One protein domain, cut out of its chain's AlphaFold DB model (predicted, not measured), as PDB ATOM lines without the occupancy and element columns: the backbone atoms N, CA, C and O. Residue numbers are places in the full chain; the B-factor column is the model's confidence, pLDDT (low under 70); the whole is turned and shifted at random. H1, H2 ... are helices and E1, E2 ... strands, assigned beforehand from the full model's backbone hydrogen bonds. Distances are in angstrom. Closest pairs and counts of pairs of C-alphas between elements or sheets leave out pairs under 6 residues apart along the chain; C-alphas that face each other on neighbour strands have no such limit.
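This is residues 4 to 206 of the 211 residues of an uncharacterized protein of Candidatus Izimaplasma sp. HR2 (UniProt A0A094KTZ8). A lobe of helices and a lobe built on a small, strongly twisted sheet sit end to end: in the first, H4, H6 and H7 surround H8, with H2 and H3 farther out; in the second, H5 and H9 pack on the sheet. The unnamed stretch of residues 89 to 111 makes the far tip beyond the sheet, while H1 lies at the side of the helical lobe, near H6. The printed part has 203 residues, with nine named helices and four named strands, in the order H1 H2 H3 H4 H5 E1 H6 H7 E2 E3 H8 E4 H9; the sheet is mixed, in the order E1 E4 E2 E3, and the class is mixed, helices and strands. The whole is compact, with a radius of gyration of the C-alphas of 17.4 A, and elongated in outline, with spans of 56 by 34 by 29 A.

H1, residues 4 to 14, is close to but not clearly touching H6, residues 131 to 140; their closest C-alphas, those of Leu 12 and Lys 133, are 6.2 A apart. H2, residues 26 to 38, touches H6 at a shallow tilt of 27 degrees, the same way, with the closest C-alphas, those of Leu 37 and Gly 139, 5.6 A apart. H3, residues 44 to 47, touches H2, the closest C-alphas being those of Gln 34 and Leu 44, 5.3 A apart. H4, residues 51 to 62, touches H8, residues 167 to 176, at a shallow tilt of 30 degrees, opposite ways, closest at the C-alphas of His 54 and Ile 175, 5.0 A apart. H6 touches H8 at a steep tilt of 61 degrees, closest at the C-alphas of Ala 134 and Ala 172, 4.8 A apart. H7, residues 143 to 152, only just touches H8, with 3 pairs of C-alphas within 8 A, the closest being Leu 150 and Gly 173 at 6.8 A. In the sheet, edge strand E1, residues 112 to 118, is antiparallel to E4, residues 181 to 187, with N 113 and O 186 2.9 A apart. E2, residues 155 to 158, is parallel to E4, with N 157 and O 185 3.0 A apart. E2 and the other edge strand, E3, residues 162 to 165, form an antiparallel hairpin, with N 164 and O 156 2.8 A apart. H7 stands at the sheet's level, its height over the sheet 1.8 A. H5, residues 77 to 88, and H9, residues 191 to 204, make two layers with the sheet, helices on one face of it, at heights over the sheet of 9.7 A and 9.9 A. Every O i to N i+4 pair is within hydrogen-bond range in H2, H4, H7, H8 and H9; in H1 it is 6 of 7, in H5 7 of 8 and in H6 5 of 6, and H3 is too short for such a pair.

H1 begins at C-alpha 4, (74.363, 101.262, 111.733). From first to last C-alpha H2 measures 18.0 A, H4 16.3 A and H5 17.2 A. E1 measures 18.4 A and begins at C-alpha 112, (51.634, 79.444, 117.528); E4 measures 17.9 A. H9, the longest helix, measures 19.7 A and ends at C-alpha 204, (48.586, 92.767, 102.486).

The two C-alphas farthest apart, those of Asn 41 and Asn 105, are 56.8 A apart. The printed part has no cut. The long links are H1 to H2, H4 to H5, H5 to E1 and E1 to H6. The mean pLDDT of the printed part is 91.3, and residues 4 to 16 are under 70.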
ATOM      1  N   ILE A   4      74.008 102.614 112.165       39.94
ATOM      2  CA  ILE A   4      74.363 101.262 111.733       39.94
ATOM      3  C   ILE A   4      73.091 100.439 111.455       39.94
ATOM      4  O   ILE A   4      72.967  99.834 110.393       39.94
ATOM      5  N   GLY A   5      72.064 100.542 112.308       42.72
ATOM      6  CA  GLY A   5      70.823  99.770 112.179       42.72
ATOM      7  C   GLY A   5      69.941 100.113 110.965       42.72
ATOM      8  O   GLY A   5      69.152  99.270 110.535       42.72
ATOM      9  N   LYS A   6      70.052 101.321 110.390       40.62
ATOM     10  CA  LYS A   6      69.298 101.708 109.175       40.62
ATOM     11  C   LYS A   6      70.001 101.262 107.890       40.62
ATOM     12  O   LYS A   6      69.337 100.772 106.978       40.62
ATOM     13  N   ILE A   7      71.331 101.354 107.844       42.00
ATOM     14  CA  ILE A   7      72.149 100.832 106.735       42.00
ATOM     15  C   ILE A   7      72.080  99.292 106.700       42.00
ATOM     16  O   ILE A   7      72.029  98.686 105.628       42.00
ATOM     17  N   ASP A   8      71.976  98.655 107.873       49.56
ATOM     18  CA  ASP A   8      71.840  97.204 108.045       49.56
ATOM     19  C   ASP A   8      70.626  96.604 107.337       49.56
ATOM     20  O   ASP A   8      70.721  95.516 106.765       49.56
ATOM     21  N   ARG A   9      69.495  97.313 107.380       50.19
ATOM     22  CA  ARG A   9      68.261  96.886 106.727       50.19
ATOM     23  C   ARG A   9      68.384  97.020 105.206       50.19
ATOM     24  O   ARG A   9      68.073  96.082 104.484       50.19
ATOM     25  N   TYR A  10      68.962  98.127 104.736       45.88
ATOM     26  CA  TYR A  10      69.109  98.413 103.309       45.88
ATOM     27  C   TYR A  10      69.980  97.385 102.567       45.88
ATOM     28  O   TYR A  10      69.571  96.910 101.513       45.88
ATOM     29  N   ILE A  11      71.134  96.981 103.114       47.97
ATOM     30  CA  ILE A  11      72.038  96.019 102.445       47.97
ATOM     31  C   ILE A  11      71.465  94.591 102.458       47.97
ATOM     32  O   ILE A  11      71.585  93.858 101.478       47.97
ATOM     33  N   LEU A  12      70.810  94.178 103.551       51.91
ATOM     34  CA  LEU A  12      70.186  92.852 103.624       51.91
ATOM     35  C   LEU A  12      68.961  92.737 102.699       51.91
ATOM     36  O   LEU A  12      68.690  91.643 102.189       51.91
ATOM     37  N   GLU A  13      68.261  93.848 102.454       52.41
ATOM     38  CA  GLU A  13      67.011  93.889 101.688       52.41
ATOM     39  C   GLU A  13      67.186  94.267 100.202       52.41
ATOM     40  O   GLU A  13      66.395  93.774  99.407       52.41
ATOM     41  N   ASN A  14      68.217  95.030  99.793       52.22
ATOM     42  CA  ASN A  14      68.300  95.599  98.427       52.22
ATOM     43  C   ASN A  14      69.450  95.103  97.527       52.22
ATOM     44  O   ASN A  14      69.437  95.413  96.342       52.22
ATOM     45  N   ASP A  15      70.435  94.350  98.029       60.56
ATOM     46  CA  ASP A  15      71.438  93.707  97.157       60.56
ATOM     47  C   ASP A  15      70.923  92.316  96.759       60.56
ATOM     48  O   ASP A  15      70.564  91.533  97.640       60.56
ATOM     49  N   GLU A  16      70.826  91.983  95.472       66.06
ATOM     50  CA  GLU A  16      70.254  90.707  94.994       66.06
ATOM     51  C   GLU A  16      71.040  89.478  95.485       66.06
ATOM     52  O   GLU A  16      70.507  88.368  95.552       66.06
ATOM     53  N   GLY A  17      72.266  89.692  95.960       75.06
ATOM     54  CA  GLY A  17      73.189  88.637  96.329       75.06
ATOM     55  C   GLY A  17      73.842  88.053  95.076       75.06
ATOM     56  O   GLY A  17      73.175  87.709  94.105       75.06
ATOM     57  N   LYS A  18      75.165  87.930  95.080       88.62
ATOM     58  CA  LYS A  18      75.956  87.496  93.916       88.62
ATOM     59  C   LYS A  18      76.498  86.078  94.058       88.62
ATOM     60  O   LYS A  18      76.851  85.453  93.066       88.62
ATOM     61  N   MET A  19      76.565  85.564  95.286       94.69
ATOM     62  CA  MET A  19      77.157  84.258  95.593       94.69
ATOM     63  C   MET A  19      76.096  83.285  96.102       94.69
ATOM     64  O   MET A  19      75.916  83.120  97.308       94.69
ATOM     65  N   GLU A  20      75.356  82.651  95.193       96.19
ATOM     66  CA  GLU A  20      74.368  81.638  95.573       96.19
ATOM     67  C   GLU A  20      75.064  80.389  96.147       96.19
ATOM     68  O   GLU A  20      75.993  79.836  95.552       96.19
ATOM     69  N   LEU A  21      74.590  79.929  97.307       97.00
ATOM     70  CA  LEU A  21      75.138  78.827  98.102       97.00
ATOM     71  C   LEU A  21      75.337  77.546  97.287       97.00
ATOM     72  O   LEU A  21      76.345  76.867  97.452       97.00
ATOM     73  N   LEU A  22      74.382  77.201  96.422       97.00
ATOM     74  CA  LEU A  22      74.417  75.949  95.665       97.00
ATOM     75  C   LEU A  22      75.448  75.941  94.532       97.00
ATOM     76  O   LEU A  22      75.882  74.862  94.137       97.00
ATOM     77  N   TYR A  23      75.835  77.115  94.029       97.00
ATOM     78  CA  TYR A  23      76.749  77.256  92.889       97.00
ATOM     79  C   TYR A  23      78.134  77.768  93.286       97.00
ATOM     80  O   TYR A  23      79.070  77.692  92.499       97.00
ATOM     81  N   THR A  24      78.281  78.272  94.508       97.50
ATOM     82  CA  THR A  24      79.565  78.731  95.031       97.50
ATOM     83  C   THR A  24      80.373  77.533  95.530       97.50
ATOM     84  O   THR A  24      79.900  76.761  96.369       97.50
ATOM     85  N   SER A  25      81.602  77.366  95.035       98.12
ATOM     86  CA  SER A  25      82.488  76.304  95.520       98.12
ATOM     87  C   SER A  25      82.917  76.562  96.970       98.12
ATOM     88  O   SER A  25      82.963  77.704  97.431       98.12
ATOM     89  N   VAL A  26      83.278  75.506  97.707       98.38
ATOM     90  CA  VAL A  26      83.778  75.640  99.090       98.38
ATOM     91  C   VAL A  26      85.007  76.556  99.142       98.38
ATOM     92  O   VAL A  26      85.124  77.371 100.054       98.38
ATOM     93  N   ASN A  27      85.892  76.469  98.144       98.19
ATOM     94  CA  ASN A  27      87.102  77.286  98.064       98.19
ATOM     95  C   ASN A  27      86.777  78.767  97.831       98.19
ATOM     96  O   ASN A  27      87.299  79.615  98.556       98.19
ATOM     97  N   ASP A  28      85.877  79.081  96.894       97.75
ATOM     98  CA  ASP A  28      85.460  80.466  96.632       97.75
ATOM     99  C   ASP A  28      84.751  81.061  97.850       97.75
ATOM    100  O   ASP A  28      85.024  82.193  98.256       97.75
ATOM    101  N   ALA A  29      83.887  80.272  98.496       98.00
ATOM    102  CA  ALA A  29      83.216  80.664  99.727       98.00
ATOM    103  C   ALA A  29      84.224  80.969 100.842       98.00
ATOM    104  O   ALA A  29      84.129  82.001 101.510       98.00
ATOM    105  N   ARG A  30      85.223  80.098 101.016       98.06
ATOM    106  CA  ARG A  30      86.286  80.238 102.012       98.06
ATOM    107  C   ARG A  30      87.097  81.513 101.788       98.06
ATOM    108  O   ARG A  30      87.268  82.300 102.720       98.06
ATOM    109  N   GLN A  31      87.552  81.748 100.557       97.50
ATOM    110  CA  GLN A  31      88.294  82.957 100.186       97.50
ATOM    111  C   GLN A  31      87.462  84.221 100.419       97.50
ATOM    112  O   GLN A  31      87.957  85.200 100.983       97.50
ATOM    113  N   TYR A  32      86.183  84.187 100.042       97.12
ATOM    114  CA  TYR A  32      85.277  85.309 100.233       97.12
ATOM    115  C   TYR A  32      85.084  85.650 101.718       97.12
ATOM    116  O   TYR A  32      85.280  86.802 102.114       97.12
ATOM    117  N   ILE A  33      84.779  84.664 102.570       96.69
ATOM    118  CA  ILE A  33      84.620  84.901 104.014       96.69
ATOM    119  C   ILE A  33      85.941  85.349 104.648       96.69
ATOM    120  O   ILE A  33      85.941  86.290 105.443       96.69
ATOM    121  N   GLN A  34      87.075  84.758 104.263       96.94
ATOM    122  CA  GLN A  34      88.391  85.191 104.738       96.94
ATOM    123  C   GLN A  34      88.665  86.664 104.392       96.94
ATOM    124  O   GLN A  34      89.165  87.404 105.242       96.94
ATOM    125  N   LYS A  35      88.291  87.123 103.191       95.88
ATOM    126  CA  LYS A  35      88.403  88.535 102.784       95.88
ATOM    127  C   LYS A  35      87.498  89.462 103.601       95.88
ATOM    128  O   LYS A  35      87.856  90.611 103.846       95.88
ATOM    129  N   ILE A  36      86.315  89.003 104.012       93.75
ATOM    130  CA  ILE A  36      85.426  89.782 104.885       93.75
ATOM    131  C   ILE A  36      86.003  89.878 106.303       93.75
ATOM    132  O   ILE A  36      86.033  90.966 106.873       93.75
ATOM    133  N   LEU A  37      86.501  88.770 106.856       93.19
ATOM    134  CA  LEU A  37      87.056  88.714 108.212       93.19
ATOM    135  C   LEU A  37      88.388  89.468 108.352       93.19
ATOM    136  O   LEU A  37      88.628  90.083 109.396       93.19
ATOM    137  N   SER A  38      89.225  89.481 107.310       93.94
ATOM    138  CA  SER A  38      90.523  90.172 107.332       93.94
ATOM    139  C   SER A  38      90.392  91.686 107.503       93.94
ATOM    140  O   SER A  38      91.272  92.302 108.098       93.94
ATOM    141  N   LYS A  39      89.257  92.283 107.104       92.50
ATOM    142  CA  LYS A  39      88.944  93.703 107.362       92.50
ATOM    143  C   LYS A  39      88.920  94.060 108.850       92.50
ATOM    144  O   LYS A  39      89.038  95.228 109.194       92.50
ATOM    145  N   SER A  40      88.758  93.071 109.727       90.56
ATOM    146  CA  SER A  40      88.807  93.235 111.185       90.56
ATOM    147  C   SER A  40      89.990  92.486 111.811       90.56
ATOM    148  O   SER A  40      89.902  92.090 112.969       90.56
ATOM    149  N   ASN A  41      91.055  92.223 111.045       93.12
ATOM    150  CA  ASN A  41      92.240  91.474 111.479       93.12
ATOM    151  C   ASN A  41      91.922  90.078 112.064       93.12
ATOM    152  O   ASN A  41      92.507  89.641 113.056       93.12
ATOM    153  N   ARG A  42      90.943  89.378 111.474       93.12
ATOM    154  CA  ARG A  42      90.545  88.018 111.868       93.12
ATOM    155  C   ARG A  42      90.881  87.006 110.779       93.12
ATOM    156  O   ARG A  42      90.754  87.289 109.587       93.12
ATOM    157  N   THR A  43      91.240  85.796 111.197       95.75
ATOM    158  CA  THR A  43      91.453  84.647 110.309       95.75
ATOM    159  C   THR A  43      90.267  83.694 110.382       95.75
ATOM    160  O   THR A  43      89.690  83.490 111.449       95.75
ATOM    161  N   LEU A  44      89.885  83.124 109.243       95.75
ATOM    162  CA  LEU A  44      88.740  82.230 109.137       95.75
ATOM    163  C   LEU A  44      88.898  81.014 110.047       95.75
ATOM    164  O   LEU A  44      88.001  80.746 110.829       95.75
ATOM    165  N   ASP A  45      90.048  80.345 110.021       96.62
ATOM    166  CA  ASP A  45      90.248  79.096 110.773       96.62
ATOM    167  C   ASP A  45      90.236  79.290 112.291       96.62
ATOM    168  O   ASP A  45      89.861  78.389 113.032       96.62
ATOM    169  N   LYS A  46      90.585  80.488 112.771       94.62
ATOM    170  CA  LYS A  46      90.478  80.820 114.196       94.62
ATOM    171  C   LYS A  46      89.026  81.022 114.630       94.62
ATOM    172  O   LYS A  46      88.678  80.789 115.782       94.62
ATOM    173  N   ILE A  47      88.201  81.531 113.723       94.50
ATOM    174  CA  ILE A  47      86.841  81.999 113.997       94.50
ATOM    175  C   ILE A  47      85.804  80.912 113.670       94.50
ATOM    176  O   ILE A  47      84.792  80.808 114.356       94.50
ATOM    177  N   ILE A  48      86.065  80.113 112.635       95.88
ATOM    178  CA  ILE A  48      85.201  79.075 112.065       95.88
ATOM    179  C   ILE A  48      86.100  77.900 111.616       95.88
ATOM    180  O   ILE A  48      86.297  77.696 110.415       95.88
ATOM    181  N   PRO A  49      86.682  77.130 112.555       96.56
ATOM    182  CA  PRO A  49      87.668  76.090 112.234       96.56
ATOM    183  C   PRO A  49      87.136  75.013 111.277       96.56
ATOM    184  O   PRO A  49      87.869  74.531 110.419       96.56
ATOM    185  N   ASN A  50      85.839  74.701 111.347       97.88
ATOM    186  CA  ASN A  50      85.197  73.666 110.529       97.88
ATOM    187  C   ASN A  50      84.409  74.247 109.343       97.88
ATOM    188  O   ASN A  50      83.417  73.664 108.903       97.88
ATOM    189  N   PHE A  51      84.830  75.406 108.817       98.19
ATOM    190  CA  PHE A  51      84.106  76.125 107.762       98.19
ATOM    191  C   PHE A  51      83.698  75.220 106.591       98.19
ATOM    192  O   PHE A  51      82.541  75.238 106.181       98.19
ATOM    193  N   ASN A  52      84.631  74.418 106.067       98.56
ATOM    194  CA  ASN A  52      84.384  73.591 104.885       98.56
ATOM    195  C   ASN A  52      83.270  72.564 105.132       98.56
ATOM    196  O   ASN A  52      82.353  72.444 104.322       98.56
ATOM    197  N   GLU A  53      83.333  71.849 106.257       98.69
ATOM    198  CA  GLU A  53      82.337  70.842 106.631       98.69
ATOM    199  C   GLU A  53      80.958  71.478 106.824       98.69
ATOM    200  O   GLU A  53      79.974  71.046 106.217       98.69
ATOM    201  N   HIS A  54      80.901  72.560 107.601       98.56
ATOM    202  CA  HIS A  54      79.675  73.296 107.882       98.56
ATOM    203  C   HIS A  54      79.038  73.871 106.606       98.56
ATOM    204  O   HIS A  54      77.819  73.814 106.417       98.56
ATOM    205  N   TYR A  55      79.859  74.395 105.692       98.56
ATOM    206  CA  TYR A  55      79.400  74.930 104.415       98.56
ATOM    207  C   TYR A  55      78.834  73.828 103.508       98.56
ATOM    208  O   TYR A  55      77.742  73.984 102.961       98.56
ATOM    209  N   ILE A  56      79.518  72.682 103.404       98.56
ATOM    210  CA  ILE A  56      79.031  71.512 102.653       98.56
ATOM    211  C   ILE A  56      77.711  71.003 103.244       98.56
ATOM    212  O   ILE A  56      76.785  70.667 102.501       98.56
ATOM    213  N   GLN A  57      77.590  70.963 104.573       98.44
ATOM    214  CA  GLN A  57      76.345  70.594 105.242       98.44
ATOM    215  C   GLN A  57      75.211  71.554 104.859       98.44
ATOM    216  O   GLN A  57      74.135  71.102 104.466       98.44
ATOM    217  N   ALA A  58      75.457  72.867 104.890       98.25
ATOM    218  CA  ALA A  58      74.478  73.866 104.470       98.25
ATOM    219  C   ALA A  58      74.068  73.698 102.994       98.25
ATOM    220  O   ALA A  58      72.878  73.769 102.680       98.25
ATOM    221  N   GLN A  59      75.016  73.404 102.095       98.12
ATOM    222  CA  GLN A  59      74.721  73.110 100.688       98.12
ATOM    223  C   GLN A  59      73.816  71.883 100.539       98.12
ATOM    224  O   GLN A  59      72.839  71.930  99.792       98.12
ATOM    225  N   ARG A  60      74.101  70.788 101.259       98.00
ATOM    226  CA  ARG A  60      73.264  69.574 101.246       98.00
ATOM    227  C   ARG A  60      71.835  69.876 101.694       98.00
ATOM    228  O   ARG A  60      70.897  69.429 101.043       98.00
ATOM    229  N   MET A  61      71.675  70.679 102.746       97.75
ATOM    230  CA  MET A  61      70.357  71.075 103.244       97.75
ATOM    231  C   MET A  61      69.600  71.954 102.243       97.75
ATOM    232  O   MET A  61      68.424  71.714 101.983       97.75
ATOM    233  N   ALA A  62      70.274  72.929 101.629       96.38
ATOM    234  CA  ALA A  62      69.664  73.833 100.654       96.38
ATOM    235  C   ALA A  62      69.239  73.138  99.348       96.38
ATOM    236  O   ALA A  62      68.275  73.573  98.721       96.38
ATOM    237  N   LYS A  63      69.890  72.030  98.955       97.00
ATOM    238  CA  LYS A  63      69.486  71.227  97.779       97.00
ATOM    239  C   LYS A  63      68.072  70.651  97.896       97.00
ATOM    240  O   LYS A  63      67.466  70.361  96.870       97.00
ATOM    241  N   MET A  64      67.552  70.493  99.115       95.25
ATOM    242  CA  MET A  64      66.179  70.034  99.355       95.25
ATOM    243  C   MET A  64      65.134  71.152  99.194       95.25
ATOM    244  O   MET A  64      63.938  70.869  99.137       95.25
ATOM    245  N   GLY A  65      65.564  72.416  99.136       96.50
ATOM    246  CA  GLY A  65      64.690  73.561  98.913       96.50
ATOM    247  C   GLY A  65      64.214  73.651  97.461       96.50
ATOM    248  O   GLY A  65      64.965  73.396  96.520       96.50
ATOM    249  N   TYR A  66      62.962  74.064  97.270       96.62
ATOM    250  CA  TYR A  66      62.309  74.171  95.957       96.62
ATOM    251  C   TYR A  66      61.806  75.585  95.642       96.62
ATOM    252  O   TYR A  66      61.499  75.885  94.489       96.62
ATOM    253  N   VAL A  67      61.746  76.477  96.634       96.12
ATOM    254  CA  VAL A  67      61.165  77.816  96.478       96.12
ATOM    255  C   VAL A  67      62.227  78.804  95.996       96.12
ATOM    256  O   VAL A  67      63.338  78.865  96.532       96.12
ATOM    257  N   LYS A  68      61.904  79.603  94.975       94.38
ATOM    258  CA  LYS A  68      62.781  80.684  94.497       94.38
ATOM    259  C   LYS A  68      62.751  81.859  95.469       94.38
ATOM    260  O   LYS A  68      61.742  82.105  96.122       94.38
ATOM    261  N   ARG A  69      63.827  82.646  95.525       91.75
ATOM    262  CA  ARG A  69      63.918  83.800  96.437       91.75
ATOM    263  C   ARG A  69      62.786  84.811  96.231       91.75
ATOM    264  O   ARG A  69      62.212  85.278  97.210       91.75
ATOM    265  N   LYS A  70      62.462  85.125  94.976       91.94
ATOM    266  CA  LYS A  70      61.373  86.050  94.615       91.94
ATOM    267  C   LYS A  70      59.989  85.590  95.087       91.94
ATOM    268  O   LYS A  70      59.066  86.386  95.231       91.94
ATOM    269  N   ASP A  71      59.862  84.291  95.346       93.94
ATOM    270  CA  ASP A  71      58.646  83.650  95.822       93.94
ATOM    271  C   ASP A  71      58.599  83.525  97.348       93.94
ATOM    272  O   ASP A  71      57.605  83.015  97.863       93.94
ATOM    273  N   MET A  72      59.619  83.987  98.074       94.69
ATOM    274  CA  MET A  72      59.627  84.000  99.535       94.69
ATOM    275  C   MET A  72      58.922  85.251 100.081       94.69
ATOM    276  O   MET A  72      59.079  86.336  99.510       94.69
ATOM    277  N   PRO A  73      58.171  85.141 101.189       94.12
ATOM    278  CA  PRO A  73      57.650  86.302 101.894       94.12
ATOM    279  C   PRO A  73      58.798  87.130 102.481       94.12
ATOM    280  O   PRO A  73      59.866  86.608 102.805       94.12
ATOM    281  N   VAL A  74      58.555  88.425 102.661       91.38
ATOM    282  CA  VAL A  74      59.442  89.306 103.427       91.38
ATOM    283  C   VAL A  74      58.717  89.654 104.719       91.38
ATOM    284  O   VAL A  74      57.630  90.232 104.681       91.38
ATOM    285  N   ILE A  75      59.285  89.247 105.856       90.94
ATOM    286  CA  ILE A  75      58.698  89.440 107.187       90.94
ATOM    287  C   ILE A  75      59.754  90.076 108.086       90.94
ATOM    288  O   ILE A  75      60.780  89.473 108.400       90.94
ATOM    289  N   SER A  76      59.506  91.305 108.519       89.88
ATOM    290  CA  SER A  76      60.371  91.997 109.468       89.88
ATOM    291  C   SER A  76      60.092  91.554 110.911       89.88
ATOM    292  O   SER A  76      59.085  90.920 111.224       89.88
ATOM    293  N   SER A  77      60.967  91.920 111.853       87.94
ATOM    294  CA  SER A  77      60.751  91.585 113.271       87.94
ATOM    295  C   SER A  77      59.484  92.221 113.870       87.94
ATOM    296  O   SER A  77      58.936  91.660 114.819       87.94
ATOM    297  N   SER A  78      59.023  93.369 113.356       89.56
ATOM    298  CA  SER A  78      57.731  93.954 113.752       89.56
ATOM    299  C   SER A  78      56.563  93.135 113.211       89.56
ATOM    300  O   SER A  78      55.609  92.877 113.944       89.56
ATOM    301  N   ASP A  79      56.687  92.643 111.980       93.56
ATOM    302  CA  ASP A  79      55.638  91.878 111.303       93.56
ATOM    303  C   ASP A  79      55.404  90.531 111.985       93.56
ATOM    304  O   ASP A  79      54.272  90.078 112.049       93.56
ATOM    305  N   ILE A  80      56.436  89.925 112.585       94.12
ATOM    306  CA  ILE A  80      56.310  88.676 113.359       94.12
ATOM    307  C   ILE A  80      55.289  88.818 114.498       94.12
ATOM    308  O   ILE A  80      54.523  87.890 114.751       94.12
ATOM    309  N   LYS A  81      55.261  89.964 115.195       94.31
ATOM    310  CA  LYS A  81      54.285  90.194 116.274       94.31
ATOM    311  C   LYS A  81      52.869  90.308 115.717       94.31
ATOM    312  O   LYS A  81      51.956  89.721 116.287       94.31
ATOM    313  N   SER A  82      52.716  91.034 114.611       94.62
ATOM    314  CA  SER A  82      51.431  91.183 113.928       94.62
ATOM    315  C   SER A  82      50.934  89.837 113.393       94.62
ATOM    316  O   SER A  82      49.818  89.438 113.703       94.62
ATOM    317  N   LEU A  83      51.791  89.076 112.710       95.12
ATOM    318  CA  LEU A  83      51.492  87.734 112.214       95.12
ATOM    319  C   LEU A  83      51.057  86.807 113.353       95.12
ATOM    320  O   LEU A  83      50.015  86.172 113.256       95.12
ATOM    321  N   GLN A  84      51.820  86.763 114.452       95.56
ATOM    322  CA  GLN A  84      51.452  85.969 115.624       95.56
ATOM    323  C   GLN A  84      50.065  86.366 116.140       95.56
ATOM    324  O   GLN A  84      49.241  85.488 116.364       95.56
ATOM    325  N   HIS A  85      49.810  87.667 116.306       94.31
ATOM    326  CA  HIS A  85      48.527  88.171 116.786       94.31
ATOM    327  C   HIS A  85      47.370  87.755 115.873       94.31
ATOM    328  O   HIS A  85      46.348  87.294 116.373       94.31
ATOM    329  N   HIS A  86      47.529  87.864 114.555       92.88
ATOM    330  CA  HIS A  86      46.467  87.496 113.626       92.88
ATOM    331  C   HIS A  86      46.183  85.990 113.633       92.88
ATOM    332  O   HIS A  86      45.025  85.589 113.697       92.88
ATOM    333  N   LEU A  87      47.230  85.161 113.654       93.12
ATOM    334  CA  LEU A  87      47.100  83.701 113.689       93.12
ATOM    335  C   LEU A  87      46.417  83.201 114.969       93.12
ATOM    336  O   LEU A  87      45.561  82.326 114.911       93.12
ATOM    337  N   THR A  88      46.777  83.751 116.134       93.38
ATOM    338  CA  THR A  88      46.240  83.268 117.418       93.38
ATOM    339  C   THR A  88      44.816  83.737 117.706       93.38
ATOM    340  O   THR A  88      44.173  83.164 118.576       93.38
ATOM    341  N   ASN A  89      44.342  84.781 117.022       91.38
ATOM    342  CA  ASN A  89      43.000  85.341 117.213       91.38
ATOM    343  C   ASN A  89      42.048  85.039 116.042       91.38
ATOM    344  O   ASN A  89      40.941  85.567 116.024       91.38
ATOM    345  N   GLY A  90      42.470  84.231 115.061       89.25
ATOM    346  CA  GLY A  90      41.640  83.894 113.899       89.25
ATOM    347  C   GLY A  90      41.337  85.088 112.986       89.25
ATOM    348  O   GLY A  90      40.300  85.109 112.336       89.25
ATOM    349  N   PHE A  91      42.216  86.098 112.939       88.94
ATOM    350  CA  PHE A  91      42.069  87.262 112.045       88.94
ATOM    351  C   PHE A  91      42.594  87.005 110.620       88.94
ATOM    352  O   PHE A  91      42.649  87.927 109.806       88.94
ATOM    353  N   ILE A  92      43.056  85.785 110.330       86.88
ATOM    354  CA  ILE A  92      43.454  85.348 108.989       86.88
ATOM    355  C   ILE A  92      42.762  84.021 108.702       86.88
ATOM    356  O   ILE A  92      42.922  83.094 109.495       86.88
ATOM    357  N   ASP A  93      42.068  83.919 107.564       85.44
ATOM    358  CA  ASP A  93      41.463  82.653 107.126       85.44
ATOM    359  C   ASP A  93      42.530  81.553 107.076       85.44
ATOM    360  O   ASP A  93      43.616  81.748 106.522       85.44
ATOM    361  N   ARG A  94      42.218  80.352 107.562       84.75
ATOM    362  CA  ARG A  94      43.133  79.204 107.454       84.75
ATOM    363  C   ARG A  94      43.314  78.717 106.014       84.75
ATOM    364  O   ARG A  94      44.320  78.073 105.701       84.75
ATOM    365  N   ASN A  95      42.343  78.999 105.151       85.38
ATOM    366  CA  ASN A  95      42.310  78.580 103.755       85.38
ATOM    367  C   ASN A  95      42.399  79.793 102.813       85.38
ATOM    368  O   ASN A  95      42.068  80.912 103.209       85.38
ATOM    369  N   PRO A  96      42.825  79.599 101.550       83.12
ATOM    370  CA  PRO A  96      42.752  80.652 100.544       83.12
ATOM    371  C   PRO A  96      41.344  81.281 100.500       83.12
ATOM    372  O   PRO A  96      40.363  80.538 100.535       83.12
ATOM    373  N   PRO A  97      41.229  82.619 100.406       84.25
ATOM    374  CA  PRO A  97      42.268  83.557  99.975       84.25
ATOM    375  C   PRO A  97      43.217  84.082 101.074       84.25
ATOM    376  O   PRO A  97      44.083  84.896 100.747       84.25
ATOM    377  N   PHE A  98      43.121  83.611 102.326       84.88
ATOM    378  CA  PHE A  98      43.886  84.135 103.475       84.88
ATOM    379  C   PHE A  98      43.615  85.628 103.724       84.88
ATOM    380  O   PHE A  98      44.552  86.429 103.817       84.88
ATOM    381  N   SER A  99      42.341  86.032 103.760       81.00
ATOM    382  CA  SER A  99      41.990  87.434 104.000       81.00
ATOM    383  C   SER A  99      42.483  87.867 105.383       81.00
ATOM    384  O   SER A  99      42.337  87.132 106.349       81.00
ATOM    385  N   ILE A 100      43.085  89.057 105.483       76.56
ATOM    386  CA  ILE A 100      43.600  89.602 106.756       76.56
ATOM    387  C   ILE A 100      42.538  90.361 107.570       76.56
ATOM    388  O   ILE A 100      42.827  90.838 108.661       76.56
ATOM    389  N   ASN A 101      41.333  90.522 107.014       77.25
ATOM    390  CA  ASN A 101      40.222  91.271 107.612       77.25
ATOM    391  C   ASN A 101      39.041  90.345 107.927       77.25
ATOM    392  O   ASN A 101      37.877  90.723 107.765       77.25
ATOM    393  N   THR A 102      39.332  89.103 108.293       75.44
ATOM    394  CA  THR A 102      38.293  88.117 108.578       75.44
ATOM    395  C   THR A 102      37.686  88.414 109.934       75.44
ATOM    396  O   THR A 102      38.345  88.906 110.856       75.44
ATOM    397  N   LYS A 103      36.383  88.160 110.055       79.69
ATOM    398  CA  LYS A 103      35.766  88.143 111.376       79.69
ATOM    399  C   LYS A 103      36.343  86.929 112.103       79.69
ATOM    400  O   LYS A 103      36.260  85.850 111.522       79.69
ATOM    401  N   PRO A 104      36.884  87.086 113.324       80.06
ATOM    402  CA  PRO A 104      37.384  85.964 114.101       80.06
ATOM    403  C   PRO A 104      36.406  84.803 114.114       80.06
ATOM    404  O   PRO A 104      35.256  84.965 114.531       80.06
ATOM    405  N   ASN A 105      36.883  83.645 113.682       75.81
ATOM    406  CA  ASN A 105      36.194  82.381 113.839       75.81
ATOM    407  C   ASN A 105      37.132  81.391 114.541       75.81
ATOM    408  O   ASN A 105      38.355  81.453 114.409       75.81
ATOM    409  N   ASN A 106      36.562  80.499 115.347       74.94
ATOM    410  CA  ASN A 106      37.335  79.560 116.158       74.94
ATOM    411  C   ASN A 106      38.068  78.508 115.307       74.94
ATOM    412  O   ASN A 106      39.060  77.946 115.769       74.94
ATOM    413  N   ASP A 107      37.606  78.232 114.087       80.56
ATOM    414  CA  ASP A 107      38.247  77.314 113.132       80.56
ATOM    415  C   ASP A 107      39.493  77.908 112.440       80.56
ATOM    416  O   ASP A 107      40.355  77.151 111.977       80.56
ATOM    417  N   ASP A 108      39.626  79.236 112.447       84.56
ATOM    418  CA  ASP A 108      40.765  79.990 111.912       84.56
ATOM    419  C   ASP A 108      41.889  80.212 112.938       84.56
ATOM    420  O   ASP A 108      42.958  80.737 112.612       84.56
ATOM    421  N   VAL A 109      41.693  79.786 114.189       90.00
ATOM    422  CA  VAL A 109      42.730  79.880 115.223       90.00
ATOM    423  C   VAL A 109      43.849  78.886 114.926       90.00
ATOM    424  O   VAL A 109      43.682  77.667 114.992       90.00
ATOM    425  N   ILE A 110      45.040  79.417 114.656       93.06
ATOM    426  CA  ILE A 110      46.239  78.624 114.391       93.06
ATOM    427  C   ILE A 110      47.136  78.662 115.621       93.06
ATOM    428  O   ILE A 110      47.503  79.724 116.132       93.06
ATOM    429  N   LYS A 111      47.537  77.481 116.099       96.06
ATOM    430  CA  LYS A 111      48.441  77.369 117.243       96.06
ATOM    431  C   LYS A 111      49.824  77.900 116.871       96.06
ATOM    432  O   LYS A 111      50.468  77.437 115.928       96.06
ATOM    433  N   VAL A 112      50.304  78.849 117.668       97.00
ATOM    434  CA  VAL A 112      51.634  79.444 117.528       97.00
ATOM    435  C   VAL A 112      52.381  79.320 118.847       97.00
ATOM    436  O   VAL A 112      51.835  79.602 119.911       97.00
ATOM    437  N   SER A 113      53.651  78.924 118.792       97.19
ATOM    438  CA  SER A 113      54.513  78.832 119.973       97.19
ATOM    439  C   SER A 113      55.878  79.461 119.712       97.19
ATOM    440  O   SER A 113      56.415  79.384 118.609       97.19
ATOM    441  N   LYS A 114      56.446  80.109 120.733       97.56
ATOM    442  CA  LYS A 114      57.847  80.545 120.724       97.56
ATOM    443  C   LYS A 114      58.665  79.502 121.467       97.56
ATOM    444  O   LYS A 114      58.376  79.217 122.623       97.56
ATOM    445  N   THR A 115      59.662  78.937 120.801       97.75
ATOM    446  CA  THR A 115      60.560  77.931 121.381       97.75
ATOM    447  C   THR A 115      61.984  78.145 120.871       97.75
ATOM    448  O   THR A 115      62.250  79.082 120.115       97.75
ATOM    449  N   THR A 116      62.912  77.296 121.296       98.25
ATOM    450  CA  THR A 116      64.283  77.255 120.785       98.25
ATOM    451  C   THR A 116      64.528  75.955 120.037       98.25
ATOM    452  O   THR A 116      64.092  74.902 120.496       98.25
ATOM    453  N   GLU A 117      65.265  76.014 118.933       98.56
ATOM    454  CA  GLU A 117      65.643  74.842 118.135       98.56
ATOM    455  C   GLU A 117      67.124  74.900 117.765       98.56
ATOM    456  O   GLU A 117      67.705  75.977 117.659       98.56
ATOM    457  N   ILE A 118      67.744  73.740 117.556       98.50
ATOM    458  CA  ILE A 118      69.122  73.671 117.051       98.50
ATOM    459  C   ILE A 118      69.119  74.054 115.566       98.50
ATOM    460  O   ILE A 118      68.321  73.507 114.804       98.50
ATOM    461  N   ILE A 119      70.020  74.943 115.134       98.56
ATOM    462  CA  ILE A 119      70.015  75.479 113.764       98.56
ATOM    463  C   ILE A 119      70.106  74.376 112.698       98.56
ATOM    464  O   ILE A 119      69.360  74.417 111.724       98.56
ATOM    465  N   SER A 120      70.913  73.333 112.918       98.44
ATOM    466  CA  SER A 120      71.026  72.181 112.007       98.44
ATOM    467  C   SER A 120      69.771  71.312 111.903       98.44
ATOM    468  O   SER A 120      69.646  70.548 110.949       98.44
ATOM    469  N   LYS A 121      68.816  71.441 112.832       98.56
ATOM    470  CA  LYS A 121      67.505  70.778 112.747       98.56
ATOM    471  C   LYS A 121      66.503  71.548 111.888       98.56
ATOM    472  O   LYS A 121      65.434  71.010 111.595       98.56
ATOM    473  N   LEU A 122      66.817  72.787 111.503       98.62
ATOM    474  CA  LEU A 122      65.974  73.573 110.612       98.62
ATOM    475  C   LEU A 122      66.197  73.172 109.149       98.62
ATOM    476  O   LEU A 122      67.310  72.850 108.731       98.62
ATOM    477  N   LYS A 123      65.119  73.212 108.363       98.50
ATOM    478  CA  LYS A 123      65.091  72.766 106.966       98.50
ATOM    479  C   LYS A 123      64.764  73.951 106.052       98.50
ATOM    480  O   LYS A 123      63.628  74.428 106.074       98.50
ATOM    481  N   PRO A 124      65.713  74.465 105.257       98.12
ATOM    482  CA  PRO A 124      65.421  75.558 104.335       98.12
ATOM    483  C   PRO A 124      64.470  75.093 103.223       98.12
ATOM    484  O   PRO A 124      64.675  74.030 102.643       98.12
ATOM    485  N   ILE A 125      63.452  75.896 102.894       98.00
ATOM    486  CA  ILE A 125      62.609  75.664 101.700       98.00
ATOM    487  C   ILE A 125      63.089  76.478 100.497       98.00
ATOM    488  O   ILE A 125      62.793  76.133  99.353       98.00
ATOM    489  N   GLN A 126      63.829  77.560 100.752       96.06
ATOM    490  CA  GLN A 126      64.400  78.418  99.725       96.06
ATOM    491  C   GLN A 126      65.601  77.736  99.064       96.06
ATOM    492  O   GLN A 126      66.578  77.401  99.731       96.06
ATOM    493  N   LYS A 127      65.551  77.601  97.739       93.56
ATOM    494  CA  LYS A 127      66.650  77.072  96.921       93.56
ATOM    495  C   LYS A 127      67.807  78.072  96.802       93.56
ATOM    496  O   LYS A 127      68.970  77.707  96.921       93.56
ATOM    497  N   GLN A 128      67.472  79.350  96.617       94.12
ATOM    498  CA  GLN A 128      68.431  80.428  96.353       94.12
ATOM    499  C   GLN A 128      68.833  81.154  97.642       94.12
ATOM    500  O   GLN A 128      68.254  82.186  97.988       94.12
ATOM    501  N   ILE A 129      69.799  80.614  98.382       96.00
ATOM    502  CA  ILE A 129      70.368  81.253  99.581       96.00
ATOM    503  C   ILE A 129      71.704  81.891  99.200       96.00
ATOM    504  O   ILE A 129      72.469  81.279  98.468       96.00
ATOM    505  N   TYR A 130      71.998  83.100  99.676       96.06
ATOM    506  CA  TYR A 130      73.141  83.880  99.196       96.06
ATOM    507  C   TYR A 130      74.192  84.043 100.299       96.06
ATOM    508  O   TYR A 130      73.894  84.500 101.406       96.06
ATOM    509  N   LEU A 131      75.424  83.629  99.998       96.75
ATOM    510  CA  LEU A 131      76.551  83.618 100.927       96.75
ATOM    511  C   LEU A 131      76.959  85.021 101.360       96.75
ATOM    512  O   LEU A 131      77.260  85.226 102.527       96.75
ATOM    513  N   ASP A 132      76.957  85.991 100.458       94.81
ATOM    514  CA  ASP A 132      77.305  87.377 100.770       94.81
ATOM    515  C   ASP A 132      76.392  87.989 101.840       94.81
ATOM    516  O   ASP A 132      76.878  88.614 102.784       94.81
ATOM    517  N   LYS A 133      75.085  87.711 101.799       93.12
ATOM    518  CA  LYS A 133      74.153  88.125 102.860       93.12
ATOM    519  C   LYS A 133      74.452  87.457 104.202       93.12
ATOM    520  O   LYS A 133      74.361  88.107 105.243       93.12
ATOM    521  N   ALA A 134      74.831  86.181 104.197       95.88
ATOM    522  CA  ALA A 134      75.283  85.498 105.408       95.88
ATOM    523  C   ALA A 134      76.629  86.058 105.909       95.88
ATOM    524  O   ALA A 134      76.819  86.256 107.108       95.88
ATOM    525  N   ALA A 135      77.542  86.395 105.000       94.88
ATOM    526  CA  ALA A 135      78.849  86.959 105.307       94.88
ATOM    527  C   ALA A 135      78.751  88.331 105.971       94.88
ATOM    528  O   ALA A 135      79.536  88.633 106.865       94.88
ATOM    529  N   VAL A 136      77.761  89.146 105.592       92.69
ATOM    530  CA  VAL A 136      77.455  90.407 106.280       92.69
ATOM    531  C   VAL A 136      77.176  90.161 107.767       92.69
ATOM    532  O   VAL A 136      77.637  90.930 108.608       92.69
ATOM    533  N   ILE A 137      76.472  89.080 108.116       93.25
ATOM    534  CA  ILE A 137      76.199  88.711 109.513       93.25
ATOM    535  C   ILE A 137      77.498  88.282 110.215       93.25
ATOM    536  O   ILE A 137      77.789  88.773 111.302       93.25
ATOM    537  N   LEU A 138      78.299  87.425 109.571       94.06
ATOM    538  CA  LEU A 138      79.560  86.897 110.116       94.06
ATOM    539  C   LEU A 138      80.657  87.970 110.268       94.06
ATOM    540  O   LEU A 138      81.490  87.902 111.172       94.06
ATOM    541  N   GLY A 139      80.676  88.961 109.378       90.38
ATOM    542  CA  GLY A 139      81.704  89.998 109.321       90.38
ATOM    543  C   GLY A 139      81.475  91.164 110.278       90.38
ATOM    544  O   GLY A 139      82.442  91.795 110.694       90.38
ATOM    545  N   LYS A 140      80.225  91.454 110.656       81.19
ATOM    546  CA  LYS A 140      79.870  92.684 111.387       81.19
ATOM    547  C   LYS A 140      80.274  92.708 112.854       81.19
ATOM    548  O   LYS A 140      80.482  93.788 113.395       81.19
ATOM    549  N   LYS A 141      80.319  91.552 113.511       83.19
ATOM    550  CA  LYS A 141      80.464  91.477 114.967       83.19
ATOM    551  C   LYS A 141      81.509  90.453 115.377       83.19
ATOM    552  O   LYS A 141      81.955  89.651 114.555       83.19
ATOM    553  N   SER A 142      81.886  90.454 116.653       91.12
ATOM    554  CA  SER A 142      82.603  89.324 117.246       91.12
ATOM    555  C   SER A 142      81.769  88.038 117.153       91.12
ATOM    556  O   SER A 142      80.562  88.063 116.885       91.12
ATOM    557  N   ILE A 143      82.396  86.886 117.394       90.81
ATOM    558  CA  ILE A 143      81.681  85.602 117.366       90.81
ATOM    559  C   ILE A 143      80.598  85.533 118.433       90.81
ATOM    560  O   ILE A 143      79.480  85.131 118.128       90.81
ATOM    561  N   SER A 144      80.902  85.986 119.650       93.25
ATOM    562  CA  SER A 144      79.936  86.025 120.751       93.25
ATOM    563  C   SER A 144      78.709  86.868 120.389       93.25
ATOM    564  O   SER A 144      77.568  86.433 120.528       93.25
ATOM    565  N   GLU A 145      78.925  88.048 119.811       94.44
ATOM    566  CA  GLU A 145      77.833  88.919 119.381       94.44
ATOM    567  C   GLU A 145      77.052  88.368 118.183       94.44
ATOM    568  O   GLU A 145      75.847  88.603 118.077       94.44
ATOM    569  N   THR A 146      77.717  87.643 117.281       93.25
ATOM    570  CA  THR A 146      77.069  86.965 116.150       93.25
ATOM    571  C   THR A 146      76.183  85.825 116.646       93.25
ATOM    572  O   THR A 146      75.027  85.740 116.234       93.25
ATOM    573  N   LYS A 147      76.670  85.004 117.587       95.50
ATOM    574  CA  LYS A 147      75.869  83.963 118.251       95.50
ATOM    575  C   LYS A 147      74.658  84.571 118.952       95.50
ATOM    576  O   LYS A 147      73.532  84.207 118.630       95.50
ATOM    577  N   LYS A 148      74.863  85.609 119.770       95.88
ATOM    578  CA  LYS A 148      73.775  86.337 120.441       95.88
ATOM    579  C   LYS A 148      72.762  86.924 119.452       95.88
ATOM    580  O   LYS A 148      71.556  86.908 119.696       95.88
ATOM    581  N   PHE A 149      73.220  87.450 118.316       94.81
ATOM    582  CA  PHE A 149      72.326  87.926 117.258       94.81
ATOM    583  C   PHE A 149      71.468  86.788 116.683       94.81
ATOM    584  O   PHE A 149      70.262  86.964 116.528       94.81
ATOM    585  N   LEU A 150      72.057  85.627 116.398       95.44
ATOM    586  CA  LEU A 150      71.332  84.466 115.873       95.44
ATOM    587  C   LEU A 150      70.359  83.870 116.902       95.44
ATOM    588  O   LEU A 150      69.237  83.524 116.546       95.44
ATOM    589  N   GLU A 151      70.753  83.817 118.173       95.81
ATOM    590  CA  GLU A 151      69.930  83.335 119.290       95.81
ATOM    591  C   GLU A 151      68.692  84.213 119.518       95.81
ATOM    592  O   GLU A 151      67.601  83.706 119.784       95.81
ATOM    593  N   THR A 152      68.841  85.535 119.384       94.19
ATOM    594  CA  THR A 152      67.775  86.512 119.678       94.19
ATOM    595  C   THR A 152      66.823  86.763 118.512       94.19
ATOM    596  O   THR A 152      65.681  87.181 118.717       94.19
ATOM    597  N   LYS A 153      67.269  86.556 117.270       94.75
ATOM    598  CA  LYS A 153      66.449  86.813 116.087       94.75
ATOM    599  C   LYS A 153      65.555  85.617 115.773       94.75
ATOM    600  O   LYS A 153      66.028  84.519 115.524       94.75
ATOM    601  N   ILE A 154      64.250  85.870 115.704       96.88
ATOM    602  CA  ILE A 154      63.229  84.835 115.512       96.88
ATOM    603  C   ILE A 154      63.228  84.318 114.068       96.88
ATOM    604  O   ILE A 154      63.148  85.113 113.125       96.88
ATOM    605  N   PHE A 155      63.296  83.001 113.899       97.75
ATOM    606  CA  PHE A 155      62.970  82.303 112.653       97.75
ATOM    607  C   PHE A 155      61.476  81.988 112.616       97.75
ATOM    608  O   PHE A 155      60.903  81.650 113.648       97.75
ATOM    609  N   VAL A 156      60.846  82.061 111.446       98.19
ATOM    610  CA  VAL A 156      59.461  81.595 111.275       98.19
ATOM    611  C   VAL A 156      59.515  80.200 110.677       98.19
ATOM    612  O   VAL A 156      60.098  80.027 109.605       98.19
ATOM    613  N   VAL A 157      58.951  79.213 111.372       98.56
ATOM    614  CA  VAL A 157      59.015  77.804 110.968       98.56
ATOM    615  C   VAL A 157      57.667  77.109 111.131       98.56
ATOM    616  O   VAL A 157      56.846  77.505 111.960       98.56
ATOM    617  N   ASN A 158      57.454  76.040 110.367       98.38
ATOM    618  CA  ASN A 158      56.345  75.122 110.613       98.38
ATOM    619  C   ASN A 158      56.691  74.101 111.724       98.38
ATOM    620  O   ASN A 158      57.819  74.058 112.227       98.38
ATOM    621  N   THR A 159      55.738  73.247 112.100       98.00
ATOM    622  CA  THR A 159      55.926  72.197 113.119       98.00
ATOM    623  C   THR A 159      57.026  71.177 112.791       98.00
ATOM    624  O   THR A 159      57.677  70.684 113.715       98.00
ATOM    625  N   ASP A 160      57.338  70.963 111.511       98.25
ATOM    626  CA  ASP A 160      58.404  70.059 111.036       98.25
ATOM    627  C   ASP A 160      59.773  70.738 110.841       98.25
ATOM    628  O   ASP A 160      60.685  70.149 110.236       98.25
ATOM    629  N   ASN A 161      59.916  71.968 111.349       98.56
ATOM    630  CA  ASN A 161      61.103  72.822 111.276       98.56
ATOM    631  C   ASN A 161      61.472  73.320 109.864       98.56
ATOM    632  O   ASN A 161      62.621  73.711 109.636       98.56
ATOM    633  N   TYR A 162      60.531  73.352 108.915       98.69
ATOM    634  CA  TYR A 162      60.749  74.038 107.639       98.69
ATOM    635  C   TYR A 162      60.749  75.551 107.830       98.69
ATOM    636  O   TYR A 162      59.819  76.114 108.405       98.69
ATOM    637  N   ILE A 163      61.799  76.202 107.338       98.44
ATOM    638  CA  ILE A 163      62.010  77.642 107.461       98.44
ATOM    639  C   ILE A 163      61.139  78.361 106.441       98.44
ATOM    640  O   ILE A 163      61.265  78.129 105.245       98.44
ATOM    641  N   ILE A 164      60.308  79.283 106.913       97.94
ATOM    642  CA  ILE A 164      59.525  80.199 106.080       97.94
ATOM    643  C   ILE A 164      60.255  81.535 105.941       97.94
ATOM    644  O   ILE A 164      60.370  82.061 104.840       97.94
ATOM    645  N   ASP A 165      60.828  82.041 107.037       95.94
ATOM    646  CA  ASP A 165      61.679  83.235 107.037       95.94
ATOM    647  C   ASP A 165      62.965  83.020 107.852       95.94
ATOM    648  O   ASP A 165      62.958  82.375 108.904       95.94
ATOM    649  N   GLY A 166      64.069  83.602 107.368       95.81
ATOM    650  CA  GLY A 166      65.375  83.565 108.037       95.81
ATOM    651  C   GLY A 166      66.484  82.795 107.311       95.81
ATOM    652  O   GLY A 166      67.524  82.545 107.910       95.81
ATOM    653  N   HIS A 167      66.336  82.455 106.031       97.50
ATOM    654  CA  HIS A 167      67.276  81.599 105.284       97.50
ATOM    655  C   HIS A 167      68.755  82.053 105.290       97.50
ATOM    656  O   HIS A 167      69.650  81.225 105.447       97.50
ATOM    657  N   HIS A 168      69.052  83.356 105.192       96.12
ATOM    658  CA  HIS A 168      70.450  83.842 105.263       96.12
ATOM    659  C   HIS A 168      71.013  83.811 106.686       96.12
ATOM    660  O   HIS A 168      72.199  83.552 106.876       96.12
ATOM    661  N   ARG A 169      70.154  84.024 107.696       97.00
ATOM    662  CA  ARG A 169      70.515  83.835 109.111       97.00
ATOM    663  C   ARG A 169      70.791  82.361 109.392       97.00
ATOM    664  O   ARG A 169      71.738  82.054 110.103       97.00
ATOM    665  N   TYR A 170      70.012  81.469 108.784       98.38
ATOM    666  CA  TYR A 170      70.247  80.031 108.833       98.38
ATOM    667  C   TYR A 170      71.609  79.676 108.246       98.38
ATOM    668  O   TYR A 170      72.385  79.013 108.922       98.38
ATOM    669  N   LEU A 171      71.951  80.181 107.056       98.31
ATOM    670  CA  LEU A 171      73.268  79.938 106.466       98.31
ATOM    671  C   LEU A 171      74.406  80.461 107.355       98.31
ATOM    672  O   LEU A 171      75.378  79.746 107.576       98.31
ATOM    673  N   ALA A 172      74.274  81.671 107.907       97.81
ATOM    674  CA  ALA A 172      75.262  82.211 108.841       97.81
ATOM    675  C   ALA A 172      75.421  81.327 110.091       97.81
ATOM    676  O   ALA A 172      76.545  81.060 110.503       97.81
ATOM    677  N   GLY A 173      74.315  80.838 110.663       98.12
ATOM    678  CA  GLY A 173      74.333  79.931 111.812       98.12
ATOM    679  C   GLY A 173      74.938  78.568 111.491       98.12
ATOM    680  O   GLY A 173      75.797  78.111 112.234       98.12
ATOM    681  N   MET A 174      74.563  77.963 110.362       98.50
ATOM    682  CA  MET A 174      75.136  76.698 109.894       98.50
ATOM    683  C   MET A 174      76.645  76.802 109.701       98.50
ATOM    684  O   MET A 174      77.368  75.950 110.195       98.50
ATOM    685  N   ILE A 175      77.121  77.854 109.025       98.31
ATOM    686  CA  ILE A 175      78.554  78.091 108.817       98.31
ATOM    687  C   ILE A 175      79.271  78.272 110.159       98.31
ATOM    688  O   ILE A 175      80.328  77.681 110.370       98.31
ATOM    689  N   LEU A 176      78.714  79.096 111.049       97.56
ATOM    690  CA  LEU A 176      79.354  79.452 112.309       97.56
ATOM    691  C   LEU A 176      79.451  78.260 113.267       97.56
ATOM    692  O   LEU A 176      80.534  77.955 113.756       97.56
ATOM    693  N   ASP A 177      78.316  77.632 113.564       97.81
ATOM    694  CA  ASP A 177      78.190  76.543 114.530       97.81
ATOM    695  C   ASP A 177      76.800  75.879 114.373       97.81
ATOM    696  O   ASP A 177      75.790  76.419 114.844       97.81
ATOM    697  N   PRO A 178      76.725  74.692 113.733       98.31
ATOM    698  CA  PRO A 178      75.481  73.957 113.488       98.31
ATOM    699  C   PRO A 178      74.716  73.537 114.754       98.31
ATOM    700  O   PRO A 178      73.590  73.038 114.651       98.31
ATOM    701  N   THR A 179      75.305  73.709 115.941       98.25
ATOM    702  CA  THR A 179      74.703  73.351 117.232       98.25
ATOM    703  C   THR A 179      74.045  74.532 117.953       98.25
ATOM    704  O   THR A 179      73.360  74.316 118.956       98.25
ATOM    705  N   ILE A 180      74.183  75.763 117.431       97.56
ATOM    706  CA  ILE A 180      73.561  76.965 118.010       97.56
ATOM    707  C   ILE A 180      72.056  76.746 118.177       97.56
ATOM    708  O   ILE A 180      71.358  76.346 117.241       97.56
ATOM    709  N   LYS A 181      71.550  77.069 119.370       98.44
ATOM    710  CA  LYS A 181      70.114  77.153 119.637       98.44
ATOM    711  C   LYS A 181      69.602  78.515 119.186       98.44
ATOM    712  O   LYS A 181      70.115  79.538 119.614       98.44
ATOM    713  N   VAL A 182      68.578  78.543 118.347       98.38
ATOM    714  CA  VAL A 182      67.968  79.776 117.843       98.38
ATOM    715  C   VAL A 182      66.518  79.893 118.274       98.38
ATOM    716  O   VAL A 182      65.829  78.886 118.438       98.38
ATOM    717  N   SER A 183      66.045  81.127 118.439       98.06
ATOM    718  CA  SER A 183      64.634  81.398 118.711       98.06
ATOM    719  C   SER A 183      63.787  81.137 117.467       98.06
ATOM    720  O   SER A 183      64.061  81.681 116.396       98.06
ATOM    721  N   VAL A 184      62.713  80.363 117.608       98.38
ATOM    722  CA  VAL A 184      61.774  80.074 116.520       98.38
ATOM    723  C   VAL A 184      60.340  80.415 116.925       98.38
ATOM    724  O   VAL A 184      59.922  80.177 118.059       98.38
ATOM    725  N   LEU A 185      59.581  80.975 115.985       98.25
ATOM    726  CA  LEU A 185      58.127  81.042 116.016       98.25
ATOM    727  C   LEU A 185      57.610  79.837 115.231       98.25
ATOM    728  O   LEU A 185      57.685  79.817 114.003       98.25
ATOM    729  N   LYS A 186      57.139  78.828 115.959       98.50
ATOM    730  CA  LYS A 186      56.665  77.558 115.417       98.50
ATOM    731  C   LYS A 186      55.155  77.625 115.236       98.50
ATOM    732  O   LYS A 186      54.429  77.842 116.209       98.50
ATOM    733  N   ILE A 187      54.714  77.488 113.992       98.00
ATOM    734  CA  ILE A 187      53.317  77.638 113.578       98.00
ATOM    735  C   ILE A 187      52.779  76.267 113.169       98.00
ATOM    736  O   ILE A 187      53.388  75.579 112.345       98.00
ATOM    737  N   ASP A 188      51.654  75.869 113.763       97.38
ATOM    738  CA  ASP A 188      51.001  74.579 113.529       97.38
ATOM    739  C   ASP A 188      50.195  74.586 112.228       97.38
ATOM    740  O   ASP A 188      48.972  74.714 112.199       97.38
ATOM    741  N   MET A 189      50.930  74.545 111.121       95.69
ATOM    742  CA  MET A 189      50.394  74.565 109.769       95.69
ATOM    743  C   MET A 189      51.333  73.800 108.836       95.69
ATOM    744  O   MET A 189      52.551  73.772 109.035       95.69
ATOM    745  N   ASN A 190      50.787  73.190 107.783       97.06
ATOM    746  CA  ASN A 190      51.609  72.602 106.731       97.06
ATOM    747  C   ASN A 190      52.517  73.680 106.105       97.06
ATOM    748  O   ASN A 190      52.072  74.800 105.864       97.06
ATOM    749  N   LYS A 191      53.780  73.353 105.809       97.50
ATOM    750  CA  LYS A 191      54.761  74.316 105.273       97.50
ATOM    751  C   LYS A 191      54.296  75.054 104.004       97.50
ATOM    752  O   LYS A 191      54.605  76.231 103.857       97.50
ATOM    753  N   ASP A 192      53.550  74.395 103.115       96.75
ATOM    754  CA  ASP A 192      53.092  74.967 101.840       96.75
ATOM    755  C   ASP A 192      51.920  75.938 102.047       96.75
ATOM    756  O   ASP A 192      51.876  77.025 101.458       96.75
ATOM    757  N   GLN A 193      51.008  75.580 102.957       96.12
ATOM    758  CA  GLN A 193      49.941  76.471 103.418       96.12
ATOM    759  C   GLN A 193      50.531  77.679 104.144       96.12
ATOM    760  O   GLN A 193      50.162  78.812 103.852       96.12
ATOM    761  N   LEU A 194      51.514  77.451 105.020       97.19
ATOM    762  CA  LEU A 194      52.161  78.509 105.783       97.19
ATOM    763  C   LEU A 194      52.936  79.470 104.879       97.19
ATOM    764  O   LEU A 194      52.861  80.684 105.063       97.19
ATOM    765  N   LEU A 195      53.642  78.954 103.869       97.06
ATOM    766  CA  LEU A 195      54.286  79.777 102.848       97.06
ATOM    767  C   LEU A 195      53.259  80.635 102.092       97.06
ATOM    768  O   LEU A 195      53.483  81.825 101.893       97.06
ATOM    769  N   SER A 196      52.126  80.056 101.694       95.81
ATOM    770  CA  SER A 196      51.068  80.786 100.983       95.81
ATOM    771  C   SER A 196      50.436  81.874 101.856       95.81
ATOM    772  O   SER A 196      50.374  83.029 101.439       95.81
ATOM    773  N   LEU A 197      50.071  81.540 103.096       95.75
ATOM    774  CA  LEU A 197      49.512  82.474 104.074       95.75
ATOM    775  C   LEU A 197      50.475  83.627 104.349       95.75
ATOM    776  O   LEU A 197      50.098  84.792 104.276       95.75
ATOM    777  N   THR A 198      51.745  83.324 104.624       95.69
ATOM    778  CA  THR A 198      52.748  84.359 104.914       95.69
ATOM    779  C   THR A 198      53.042  85.251 103.710       95.69
ATOM    780  O   THR A 198      53.314  86.438 103.891       95.69
ATOM    781  N   LYS A 199      52.940  84.729 102.481       94.75
ATOM    782  CA  LYS A 199      53.003  85.532 101.249       94.75
ATOM    783  C   LYS A 199      51.804  86.467 101.116       94.75
ATOM    784  O   LYS A 199      52.012  87.628 100.766       94.75
ATOM    785  N   SER A 200      50.591  85.989 101.389       93.50
ATOM    786  CA  SER A 200      49.382  86.825 101.390       93.50
ATOM    787  C   SER A 200      49.465  87.911 102.458       93.50
ATOM    788  O   SER A 200      49.273  89.083 102.151       93.50
ATOM    789  N   PHE A 201      49.869  87.548 103.677       94.19
ATOM    790  CA  PHE A 201      50.069  88.483 104.781       94.19
ATOM    791  C   PHE A 201      51.108  89.561 104.446       94.19
ATOM    792  O   PHE A 201      50.823  90.747 104.564       94.19
ATOM    793  N   SER A 202      52.293  89.157 103.968       94.06
ATOM    794  CA  SER A 202      53.379  90.065 103.565       94.06
ATOM    795  C   SER A 202      52.916  91.062 102.493       94.06
ATOM    796  O   SER A 202      53.171  92.260 102.612       94.06
ATOM    797  N   ASN A 203      52.162  90.595 101.491       91.94
ATOM    798  CA  ASN A 203      51.573  91.464 100.472       91.94
ATOM    799  C   ASN A 203      50.557  92.450 101.059       91.94
ATOM    800  O   ASN A 203      50.568  93.624 100.700       91.94
ATOM    801  N   ALA A 204      49.678  91.973 101.940       91.56
ATOM    802  CA  ALA A 204      48.586  92.767 102.486       91.56
ATOM    803  C   ALA A 204      49.082  93.918 103.376       91.56
ATOM    804  O   ALA A 204      48.478  94.987 103.387       91.56
ATOM    805  N   ILE A 205      50.220  93.740 104.053       92.38
ATOM    806  CA  ILE A 205      50.879  94.805 104.828       92.38
ATOM    807  C   ILE A 205      51.828  95.678 103.988       92.38
ATOM    808  O   ILE A 205      52.511  96.544 104.529       92.38
ATOM    809  N   GLY A 206      51.885  95.464 102.668       92.06
ATOM    810  CA  GLY A 206      52.648  96.297 101.737       92.06
ATOM    811  C   GLY A 206      54.149  96.005 101.669       92.06
ATOM    812  O   GLY A 206      54.904  96.829 101.144       92.06
TER     813      GLY A 206